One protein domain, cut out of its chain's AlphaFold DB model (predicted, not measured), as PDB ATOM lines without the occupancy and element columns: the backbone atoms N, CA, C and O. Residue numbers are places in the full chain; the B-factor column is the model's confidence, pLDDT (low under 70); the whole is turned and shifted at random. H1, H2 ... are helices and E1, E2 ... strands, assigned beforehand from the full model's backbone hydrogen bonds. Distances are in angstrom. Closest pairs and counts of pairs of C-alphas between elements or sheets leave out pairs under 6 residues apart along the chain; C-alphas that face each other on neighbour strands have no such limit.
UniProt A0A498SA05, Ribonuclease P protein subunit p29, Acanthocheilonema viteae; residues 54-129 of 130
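Overview. This is residues 54 to 129 of the 130 residues of the protein "Ribonuclease P protein subunit p29" of Acanthocheilonema viteae (UniProt A0A498SA05). One long helix, H1, runs past a small twisted three-stranded sheet, grazing it with its first part, while its last residues meet the short helix H2 away from the sheet. Residues 72 to 77 stick out at one end of the domain, and the long loop 94 to 105 lies toward the other. The printed part has 76 residues, with two named helices and then three named strands; the antiparallel sheet has the order E1, E2, E3. The class is mixed, helices and strands, with under half of the residues in named elements. The whole is only just compact, close to loose, with a radius of gyration of the C-alphas of 13.6 A and spans of 39 by 30 by 21 A.

Along the chain. H1, residues 57 to 71, begins at C-alpha (179.915, 346.432, 276.116) and is 20.9 A long. H2 is residues 80 to 84, 7.3 A. E1 is residues 91 to 93, 7.0 A; E2 is residues 106 to 113, 17.6 A; E3 is residues 116 to 120, 13.3 A, ending at C-alpha (189.194, 347.352, 280.385).

Arrangement. E1, E2 and E3 form a meander, each strand the antiparallel neighbour of the one before. In the hairpin E1 and E2, N 92 and O 107 are 3.0 A apart; in the hairpin E2 and E3, N 110 and O 118 are 2.9 A apart, both within hydrogen-bond range. E2 bends by 76 degrees at residue 110. H1 is on the sheet but only grazes it, with residues 57 to 64; the C-alphas of Tyr 60 and Leu 91, the closest of H1 and E1, are 6.9 A apart. H1 and H2 only just touch, with 3 pairs of C-alphas within 8 A, made by residues 70 to 71 of H1 alone; the closest C-alphas, of Leu 70 and Arg 81, are 7.0 A apart. H2 is not on the sheet. In H1 every O i to N i+4 pair is within hydrogen-bond range; in H2 0 of 1 is, beside 2 of 2 O i to N i+3 pairs.

Size, cuts and confidence. The C-alphas of Ala 74 and Ala 101, the two farthest apart, are 39.2 A apart. The printed part has no cut, and the link E1 to E2 is long. Residues 73 to 79 and residue 129 have pLDDT under 70.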
ATOM      1  N   SER A  54     182.547 342.282 279.528       95.62
ATOM      2  CA  SER A  54     181.140 342.214 279.106       95.62
ATOM      3  C   SER A  54     180.234 343.240 279.794       95.62
ATOM      4  O   SER A  54     179.213 343.638 279.246       95.62
ATOM      5  N   GLN A  55     180.609 343.721 280.982       93.56
ATOM      6  CA  GLN A  55     179.847 344.757 281.685       93.56
ATOM      7  C   GLN A  55     179.985 346.136 281.025       93.56
ATOM      8  O   GLN A  55     179.156 347.009 281.275       93.56
ATOM      9  N   PHE A  56     181.019 346.340 280.205       94.19
ATOM     10  CA  PHE A  56     181.317 347.599 279.524       94.19
ATOM     11  C   PHE A  56     180.867 347.615 278.059       94.19
ATOM     12  O   PHE A  56     180.879 348.679 277.449       94.19
ATOM     13  N   GLU A  57     180.431 346.486 277.494       94.81
ATOM     14  CA  GLU A  57     179.915 346.432 276.116       94.81
ATOM     15  C   GLU A  57     178.743 347.402 275.880       94.81
ATOM     16  O   GLU A  57     178.833 348.186 274.935       94.81
ATOM     17  N   PRO A  58     177.726 347.495 276.767       96.12
ATOM     18  CA  PRO A  58     176.642 348.461 276.581       96.12
ATOM     19  C   PRO A  58     177.121 349.919 276.626       96.12
ATOM     20  O   PRO A  58     176.526 350.803 276.014       96.12
ATOM     21  N   LEU A  59     178.205 350.189 277.365       95.31
ATOM     22  CA  LEU A  59     178.802 351.521 277.433       95.31
ATOM     23  C   LEU A  59     179.501 351.878 276.113       95.31
ATOM     24  O   LEU A  59     179.426 353.023 275.673       95.31
ATOM     25  N   TYR A  60     180.150 350.903 275.476       96.50
ATOM     26  CA  TYR A  60     180.751 351.076 274.157       96.50
ATOM     27  C   TYR A  60     179.699 351.284 273.063       96.50
ATOM     28  O   TYR A  60     179.871 352.161 272.219       96.50
ATOM     29  N   GLU A  61     178.593 350.539 273.099       96.56
ATOM     30  CA  GLU A  61     177.470 350.730 272.171       96.56
ATOM     31  C   GLU A  61     176.898 352.151 272.279       96.56
ATOM     32  O   GLU A  61     176.800 352.857 271.274       96.56
ATOM     33  N   LEU A  62     176.646 352.623 273.507       95.94
ATOM     34  CA  LEU A  62     176.199 353.996 273.756       95.94
ATOM     35  C   LEU A  62     177.196 355.039 273.225       95.94
ATOM     36  O   LEU A  62     176.796 356.066 272.669       95.94
ATOM     37  N   TRP A  63     178.496 354.787 273.396       95.75
ATOM     38  CA  TRP A  63     179.536 355.673 272.885       95.75
ATOM     39  C   TRP A  63     179.564 355.702 271.351       95.75
ATOM     40  O   TRP A  63     179.736 356.776 270.779       95.75
ATOM     41  N   CYS A  64     179.349 354.569 270.674       93.69
ATOM     42  CA  CYS A  64     179.269 354.511 269.211       93.69
ATOM     43  C   CYS A  64     178.126 355.375 268.676       93.69
ATOM     44  O   CYS A  64     178.337 356.164 267.750       93.69
ATOM     45  N   ASP A  65     176.947 355.278 269.292       93.75
ATOM     46  CA  ASP A  65     175.796 356.102 268.927       93.75
ATOM     47  C   ASP A  65     176.119 357.586 269.123       93.75
ATOM     48  O   ASP A  65     175.996 358.377 268.185       93.75
ATOM     49  N   TYR A  66     176.637 357.960 270.297       92.00
ATOM     50  CA  TYR A  66     177.080 359.326 270.590       92.00
ATOM     51  C   TYR A  66     178.096 359.840 269.558       92.00
ATOM     52  O   TYR A  66     177.903 360.904 268.961       92.00
ATOM     53  N   PHE A  67     179.155 359.076 269.301       90.19
ATOM     54  CA  PHE A  67     180.235 359.481 268.413       90.19
ATOM     55  C   PHE A  67     179.768 359.580 266.955       90.19
ATOM     56  O   PHE A  67     180.179 360.495 266.237       90.19
ATOM     57  N   SER A  68     178.843 358.716 266.527       89.06
ATOM     58  CA  SER A  68     178.245 358.790 265.190       89.06
ATOM     59  C   SER A  68     177.511 360.117 264.965       89.06
ATOM     60  O   SER A  68     177.678 360.732 263.909       89.06
ATOM     61  N   THR A  69     176.785 360.630 265.969       87.12
ATOM     62  CA  THR A  69     176.119 361.946 265.876       87.12
ATOM     63  C   THR A  69     177.115 363.103 265.795       87.12
ATOM     64  O   THR A  69     176.826 364.139 265.191       87.12
ATOM     65  N   LEU A  70     178.306 362.924 266.372       85.00
ATOM     66  CA  LEU A  70     179.374 363.915 266.356       85.00
ATOM     67  C   LEU A  70     180.041 363.995 264.977       85.00
ATOM     68  O   LEU A  70     180.272 365.093 264.470       85.00
ATOM     69  N   VAL A  71     180.309 362.833 264.373       80.19
ATOM     70  CA  VAL A  71     181.052 362.692 263.108       80.19
ATOM     71  C   VAL A  71     180.165 362.848 261.872       80.19
ATOM     72  O   VAL A  71     180.655 363.277 260.833       80.19
ATOM     73  N   SER A  72     178.855 362.599 261.967       71.88
ATOM     74  CA  SER A  72     177.916 362.710 260.831       71.88
ATOM     75  C   SER A  72     177.641 364.156 260.359       71.88
ATOM     76  O   SER A  72     176.697 364.398 259.609       71.88
ATOM     77  N   GLY A  73     178.452 365.135 260.780       63.78
ATOM     78  CA  GLY A  73     178.421 366.503 260.263       63.78
ATOM     79  C   GLY A  73     178.877 366.557 258.801       63.78
ATOM     80  O   GLY A  73     179.904 365.990 258.437       63.78
ATOM     81  N   ALA A  74     178.089 367.221 257.956       52.12
ATOM     82  CA  ALA A  74     178.256 367.256 256.506       52.12
ATOM     83  C   ALA A  74     179.682 367.651 256.060       52.12
ATOM     84  O   ALA A  74     180.156 368.739 256.376       52.12
ATOM     85  N   GLY A  75     180.325 366.797 255.252       57.59
ATOM     86  CA  GLY A  75     181.449 367.202 254.396       57.59
ATOM     87  C   GLY A  75     182.820 366.575 254.664       57.59
ATOM     88  O   GLY A  75     183.790 367.022 254.061       57.59
ATOM     89  N   GLY A  76     182.943 365.560 255.526       58.16
ATOM     90  CA  GLY A  76     184.206 364.818 255.689       58.16
ATOM     91  C   GLY A  76     185.355 365.617 256.318       58.16
ATOM     92  O   GLY A  76     186.487 365.137 256.358       58.16
ATOM     93  N   GLN A  77     185.085 366.821 256.828       63.12
ATOM     94  CA  GLN A  77     186.039 367.547 257.655       63.12
ATOM     95  C   GLN A  77     186.023 366.968 259.066       63.12
ATOM     96  O   GLN A  77     184.969 366.824 259.684       63.12
ATOM     97  N   LEU A  78     187.214 366.628 259.559       64.56
ATOM     98  CA  LEU A  78     187.426 366.147 260.915       64.56
ATOM     99  C   LEU A  78     186.965 367.246 261.863       64.56
ATOM    100  O   LEU A  78     187.562 368.322 261.934       64.56
ATOM    101  N   ASP A  79     185.860 366.987 262.545       66.69
ATOM    102  CA  ASP A  79     185.237 368.006 263.354       66.69
ATOM    103  C   ASP A  79     186.094 368.304 264.589       66.69
ATOM    104  O   ASP A  79     186.438 367.406 265.359       66.69
ATOM    105  N   SER A  80     186.391 369.583 264.823       79.19
ATOM    106  CA  SER A  80     187.031 370.062 266.058       79.19
ATOM    107  C   SER A  80     186.304 369.607 267.332       79.19
ATOM    108  O   SER A  80     186.906 369.549 268.407       79.19
ATOM    109  N   ARG A  81     185.017 369.249 267.216       79.56
ATOM    110  CA  ARG A  81     184.206 368.652 268.276       79.56
ATOM    111  C   ARG A  81     184.761 367.318 268.780       79.56
ATOM    112  O   ARG A  81     184.586 367.038 269.961       79.56
ATOM    113  N   VAL A  82     185.475 366.548 267.953       84.25
ATOM    114  CA  VAL A  82     186.098 365.275 268.364       84.25
ATOM    115  C   VAL A  82     187.108 365.497 269.490       84.25
ATOM    116  O   VAL A  82     187.101 364.755 270.460       84.25
ATOM    117  N   LEU A  83     187.904 366.570 269.430       83.81
ATOM    118  CA  LEU A  83     188.892 366.896 270.471       83.81
ATOM    119  C   LEU A  83     188.260 367.245 271.826       83.81
ATOM    120  O   LEU A  83     188.940 367.224 272.847       83.81
ATOM    121  N   LYS A  84     186.979 367.623 271.826       86.38
ATOM    122  CA  LYS A  84     186.207 367.972 273.026       86.38
ATOM    123  C   LYS A  84     185.217 366.871 273.408       86.38
ATOM    124  O   LYS A  84     184.381 367.101 274.281       86.38
ATOM    125  N   ALA A  85     185.259 365.733 272.717       89.56
ATOM    126  CA  ALA A  85     184.362 364.624 272.970       89.56
ATOM    127  C   ALA A  85     184.683 363.965 274.310       89.56
ATOM    128  O   ALA A  85     185.814 364.002 274.792       89.56
ATOM    129  N   ASP A  86     183.668 363.334 274.882       91.75
ATOM    130  CA  ASP A  86     183.855 362.435 276.007       91.75
ATOM    131  C   ASP A  86     184.355 361.071 275.486       91.75
ATOM    132  O   ASP A  86     183.795 360.515 274.532       91.75
ATOM    133  N   TYR A  87     185.421 360.541 276.090       92.94
ATOM    134  CA  TYR A  87     186.028 359.262 275.707       92.94
ATOM    135  C   TYR A  87     185.704 358.105 276.656       92.94
ATOM    136  O   TYR A  87     186.201 356.998 276.447       92.94
ATOM    137  N   HIS A  88     184.865 358.294 277.673       93.69
ATOM    138  CA  HIS A  88     184.392 357.193 278.509       93.69
ATOM    139  C   HIS A  88     183.528 356.242 277.668       93.69
ATOM    140  O   HIS A  88     182.591 356.664 276.997       93.69
ATOM    141  N   GLY A  89     183.846 354.948 277.687       95.06
ATOM    142  CA  GLY A  89     183.205 353.956 276.822       95.06
ATOM    143  C   GLY A  89     183.846 353.789 275.447       95.06
ATOM    144  O   GLY A  89     183.517 352.839 274.745       95.06
ATOM    145  N   CYS A  90     184.798 354.641 275.069       95.50
ATOM    146  CA  CYS A  90     185.501 354.507 273.798       95.50
ATOM    147  C   CYS A  90     186.392 353.255 273.780       95.50
ATOM    148  O   CYS A  90     187.052 352.941 274.774       95.50
ATOM    149  N   LEU A  91     186.454 352.563 272.640       95.50
ATOM    150  CA  LEU A  91     187.446 351.519 272.393       95.50
ATOM    151  C   LEU A  91     188.747 352.164 271.903       95.50
ATOM    152  O   LEU A  91     188.800 352.698 270.795       95.50
ATOM    153  N   LEU A  92     189.803 352.085 272.711       94.38
ATOM    154  CA  LEU A  92     191.114 352.646 272.386       94.38
ATOM    155  C   LEU A  92     192.159 351.553 272.198       94.38
ATOM    156  O   LEU A  92     192.135 350.528 272.879       94.38
ATOM    157  N   MET A  93     193.112 351.819 271.305       95.06
ATOM    158  CA  MET A  93     194.304 351.006 271.096       95.06
ATOM    159  C   MET A  93     195.547 351.895 271.083       95.06
ATOM    160  O   MET A  93     195.588 352.907 270.383       95.06
ATOM    161  N   VAL A  94     196.574 351.497 271.829       94.69
ATOM    162  CA  VAL A  94     197.873 352.176 271.828       94.69
ATOM    163  C   VAL A  94     198.616 351.813 270.543       94.69
ATOM    164  O   VAL A  94     199.137 350.706 270.413       94.69
ATOM    165  N   ALA A  95     198.650 352.740 269.588       95.12
ATOM    166  CA  ALA A  95     199.375 352.561 268.330       95.12
ATOM    167  C   ALA A  95     200.889 352.774 268.494       95.12
ATOM    168  O   ALA A  95     201.684 352.040 267.917       95.12
ATOM    169  N   GLU A  96     201.280 353.753 269.312       95.62
ATOM    170  CA  GLU A  96     202.671 354.126 269.558       95.62
ATOM    171  C   GLU A  96     202.817 354.635 270.996       95.62
ATOM    172  O   GLU A  96     201.929 355.310 271.521       95.62
ATOM    173  N   ALA A  97     203.927 354.293 271.648       93.62
ATOM    174  CA  ALA A  97     204.250 354.750 272.993       93.62
ATOM    175  C   ALA A  97     205.767 354.777 273.203       93.62
ATOM    176  O   ALA A  97     206.499 353.970 272.630       93.62
ATOM    177  N   ALA A  98     206.231 355.651 274.101       93.75
ATOM    178  CA  ALA A  98     207.639 355.709 274.496       93.75
ATOM    179  C   ALA A  98     208.129 354.391 275.125       93.75
ATOM    180  O   ALA A  98     209.302 354.043 275.008       93.75
ATOM    181  N   ASN A  99     207.234 353.654 275.791       91.94
ATOM    182  CA  ASN A  99     207.499 352.307 276.276       91.94
ATOM    183  C   ASN A  99     206.904 351.274 275.297       91.94
ATOM    184  O   ASN A  99     205.679 351.126 275.259       91.94
ATOM    185  N   PRO A 100     207.733 350.497 274.571       93.50
ATOM    186  CA  PRO A 100     207.258 349.507 273.602       93.50
ATOM    187  C   PRO A 100     206.320 348.447 274.192       93.50
ATOM    188  O   PRO A 100     205.469 347.926 273.482       93.50
ATOM    189  N   ALA A 101     206.421 348.152 275.494       91.44
ATOM    190  CA  ALA A 101     205.543 347.185 276.158       91.44
ATOM    191  C   ALA A 101     204.072 347.638 276.240       91.44
ATOM    192  O   ALA A 101     203.202 346.836 276.577       91.44
ATOM    193  N   GLN A 102     203.796 348.920 275.984       90.81
ATOM    194  CA  GLN A 102     202.445 349.483 275.992       90.81
ATOM    195  C   GLN A 102     201.776 349.419 274.615       90.81
ATOM    196  O   GLN A 102     200.554 349.516 274.523       90.81
ATOM    197  N   VAL A 103     202.561 349.252 273.549       94.75
ATOM    198  CA  VAL A 103     202.054 349.211 272.177       94.75
ATOM    199  C   VAL A 103     201.179 347.972 271.982       94.75
ATOM    200  O   VAL A 103     201.507 346.877 272.437       94.75
ATOM    201  N   GLY A 104     200.042 348.151 271.313       94.12
ATOM    202  CA  GLY A 104     199.069 347.091 271.050       94.12
ATOM    203  C   GLY A 104     198.081 346.832 272.191       94.12
ATOM    204  O   GLY A 104     197.180 346.007 272.036       94.12
ATOM    205  N   ILE A 105     198.189 347.539 273.321       94.06
ATOM    206  CA  ILE A 105     197.177 347.460 274.378       94.06
ATOM    207  C   ILE A 105     195.868 348.048 273.857       94.06
ATOM    208  O   ILE A 105     195.841 349.173 273.366       94.06
ATOM    209  N   CYS A 106     194.790 347.276 273.979       95.06
ATOM    210  CA  CYS A 106     193.467 347.621 273.477       95.06
ATOM    211  C   CYS A 106     192.396 347.348 274.539       95.06
ATOM    212  O   CYS A 106     192.437 346.316 275.221       95.06
ATOM    213  N   GLY A 107     191.438 348.263 274.687       95.56
ATOM    214  CA  GLY A 107     190.353 348.111 275.650       95.56
ATOM    215  C   GLY A 107     189.363 349.270 275.673       95.56
ATOM    216  O   GLY A 107     189.589 350.315 275.064       95.56
ATOM    217  N   ILE A 108     188.260 349.067 276.394       96.62
ATOM    218  CA  ILE A 108     187.221 350.083 276.595       96.62
ATOM    219  C   ILE A 108     187.652 351.024 277.720       96.62
ATOM    220  O   ILE A 108     188.046 350.571 278.798       96.62
ATOM    221  N   VAL A 109     187.555 352.332 277.502       95.56
ATOM    222  CA  VAL A 109     187.862 353.345 278.517       95.56
ATOM    223  C   VAL A 109     186.820 353.304 279.629       95.56
ATOM    224  O   VAL A 109     185.650 353.621 279.431       95.56
ATOM    225  N   THR A 110     187.257 352.965 280.836       92.31
ATOM    226  CA  THR A 110     186.411 353.008 282.036       92.31
ATOM    227  C   THR A 110     186.464 354.372 282.714       92.31
ATOM    228  O   THR A 110     185.474 354.834 283.275       92.31
ATOM    229  N   ARG A 111     187.640 355.007 282.721       89.56
ATOM    230  CA  ARG A 111     187.855 356.282 283.408       89.56
ATOM    231  C   ARG A 111     188.947 357.085 282.733       89.56
ATOM    232  O   ARG A 111     190.053 356.582 282.530       89.56
ATOM    233  N   GLU A 112     188.638 358.348 282.506       90.06
ATOM    234  CA  GLU A 112     189.585 359.377 282.120       90.06
ATOM    235  C   GLU A 112     190.054 360.153 283.358       90.06
ATOM    236  O   GLU A 112     189.312 360.425 284.310       90.06
ATOM    237  N   THR A 113     191.336 360.484 283.377       89.12
ATOM    238  CA  THR A 113     191.934 361.407 284.341       89.12
ATOM    239  C   THR A 113     192.814 362.388 283.578       89.12
ATOM    240  O   THR A 113     193.080 362.185 282.401       89.12
ATOM    241  N   ARG A 114     193.335 363.419 284.255       87.75
ATOM    242  CA  ARG A 114     194.093 364.514 283.623       87.75
ATOM    243  C   ARG A 114     195.159 364.073 282.606       87.75
ATOM    244  O   ARG A 114     195.446 364.829 281.690       87.75
ATOM    245  N   GLN A 115     195.808 362.928 282.821       87.94
ATOM    246  CA  GLN A 115     196.916 362.460 281.979       87.94
ATOM    247  C   GLN A 115     196.921 360.944 281.774       87.94
ATOM    248  O   GLN A 115     197.922 360.425 281.306       87.94
ATOM    249  N   THR A 116     195.867 360.230 282.179       90.56
ATOM    250  CA  THR A 116     195.837 358.769 282.028       90.56
ATOM    251  C   THR A 116     194.444 358.269 281.707       90.56
ATOM    252  O   THR A 116     193.451 358.786 282.241       90.56
ATOM    253  N   PHE A 117     194.401 357.214 280.901       92.12
ATOM    254  CA  PHE A 117     193.205 356.420 280.647       92.12
ATOM    255  C   PHE A 117     193.298 355.089 281.391       92.12
ATOM    256  O   PHE A 117     194.351 354.448 281.434       92.12
ATOM    257  N   MET A 118     192.184 354.655 281.978       92.31
ATOM    258  CA  MET A 118     192.044 353.290 282.483       92.31
ATOM    259  C   MET A 118     191.234 352.463 281.495       92.31
ATOM    260  O   MET A 118     190.092 352.813 281.194       92.31
ATOM    261  N   LEU A 119     191.832 351.372 281.018       93.81
ATOM    262  CA  LEU A 119     191.276 350.525 279.965       93.81
ATOM    263  C   LEU A 119     190.855 349.166 280.527       93.81
ATOM    264  O   LEU A 119     191.630 348.511 281.230       93.81
ATOM    265  N   MET A 120     189.651 348.722 280.179       94.75
ATOM    266  CA  MET A 120     189.194 347.352 280.385       94.75
ATOM    267  C   MET A 120     189.543 346.510 279.158       94.75
ATOM    268  O   MET A 120     189.034 346.747 278.062       94.75
ATOM    269  N   THR A 121     190.427 345.534 279.342       94.62
ATOM    270  CA  THR A 121     190.868 344.630 278.269       94.62
ATOM    271  C   THR A 121     189.926 343.443 278.109       94.62
ATOM    272  O   THR A 121     189.214 343.078 279.043       94.62
ATOM    273  N   LYS A 122     189.967 342.781 276.945       93.31
ATOM    274  CA  LYS A 122     189.181 341.559 276.685       93.31
ATOM    275  C   LYS A 122     189.546 340.381 277.599       93.31
ATOM    276  O   LYS A 122     188.811 339.407 277.653       93.31
ATOM    277  N   GLN A 123     190.672 340.454 278.310       93.19
ATOM    278  CA  GLN A 123     191.113 339.463 279.293       93.19
ATOM    279  C   GLN A 123     190.543 339.726 280.700       93.19
ATOM    280  O   GLN A 123     191.143 339.289 281.681       93.19
ATOM    281  N   ASP A 124     189.441 340.480 280.813       92.56
ATOM    282  CA  ASP A 124     188.817 340.878 282.086       92.56
ATOM    283  C   ASP A 124     189.815 341.520 283.064       92.56
ATOM    284  O   ASP A 124     189.763 341.345 284.282       92.56
ATOM    285  N   ARG A 125     190.779 342.264 282.513       90.38
ATOM    286  CA  ARG A 125     191.801 342.959 283.291       90.38
ATOM    287  C   ARG A 125     191.677 344.454 283.077       90.38
ATOM    288  O   ARG A 125     191.862 344.945 281.962       90.38
ATOM    289  N   LEU A 126     191.463 345.165 284.181       90.19
ATOM    290  CA  LEU A 126     191.595 346.613 284.231       90.19
ATOM    291  C   LEU A 126     193.079 346.991 284.246       90.19
ATOM    292  O   LEU A 126     193.824 346.621 285.161       90.19
ATOM    293  N   LEU A 127     193.503 347.747 283.243       88.62
ATOM    294  CA  LEU A 127     194.829 348.341 283.184       88.62
ATOM    295  C   LEU A 127     194.739 349.783 283.674       88.62
ATOM    296  O   LEU A 127     194.062 350.619 283.075       88.62
ATOM    297  N   SER A 128     195.412 350.062 284.792       74.44
ATOM    298  CA  SER A 128     195.666 351.429 285.233       74.44
ATOM    299  C   SER A 128     197.046 351.865 284.753       74.44
ATOM    300  O   SER A 128     197.991 351.107 284.951       74.44
ATOM    301  N   SER A 129     197.133 353.096 284.250       57.72
ATOM    302  CA  SER A 129     198.336 353.835 283.839       57.72
ATOM    303  C   SER A 129     198.932 353.482 282.470       57.72
ATOM    304  O   SER A 129     199.806 352.616 282.371       57.72
TER     305      SER A 129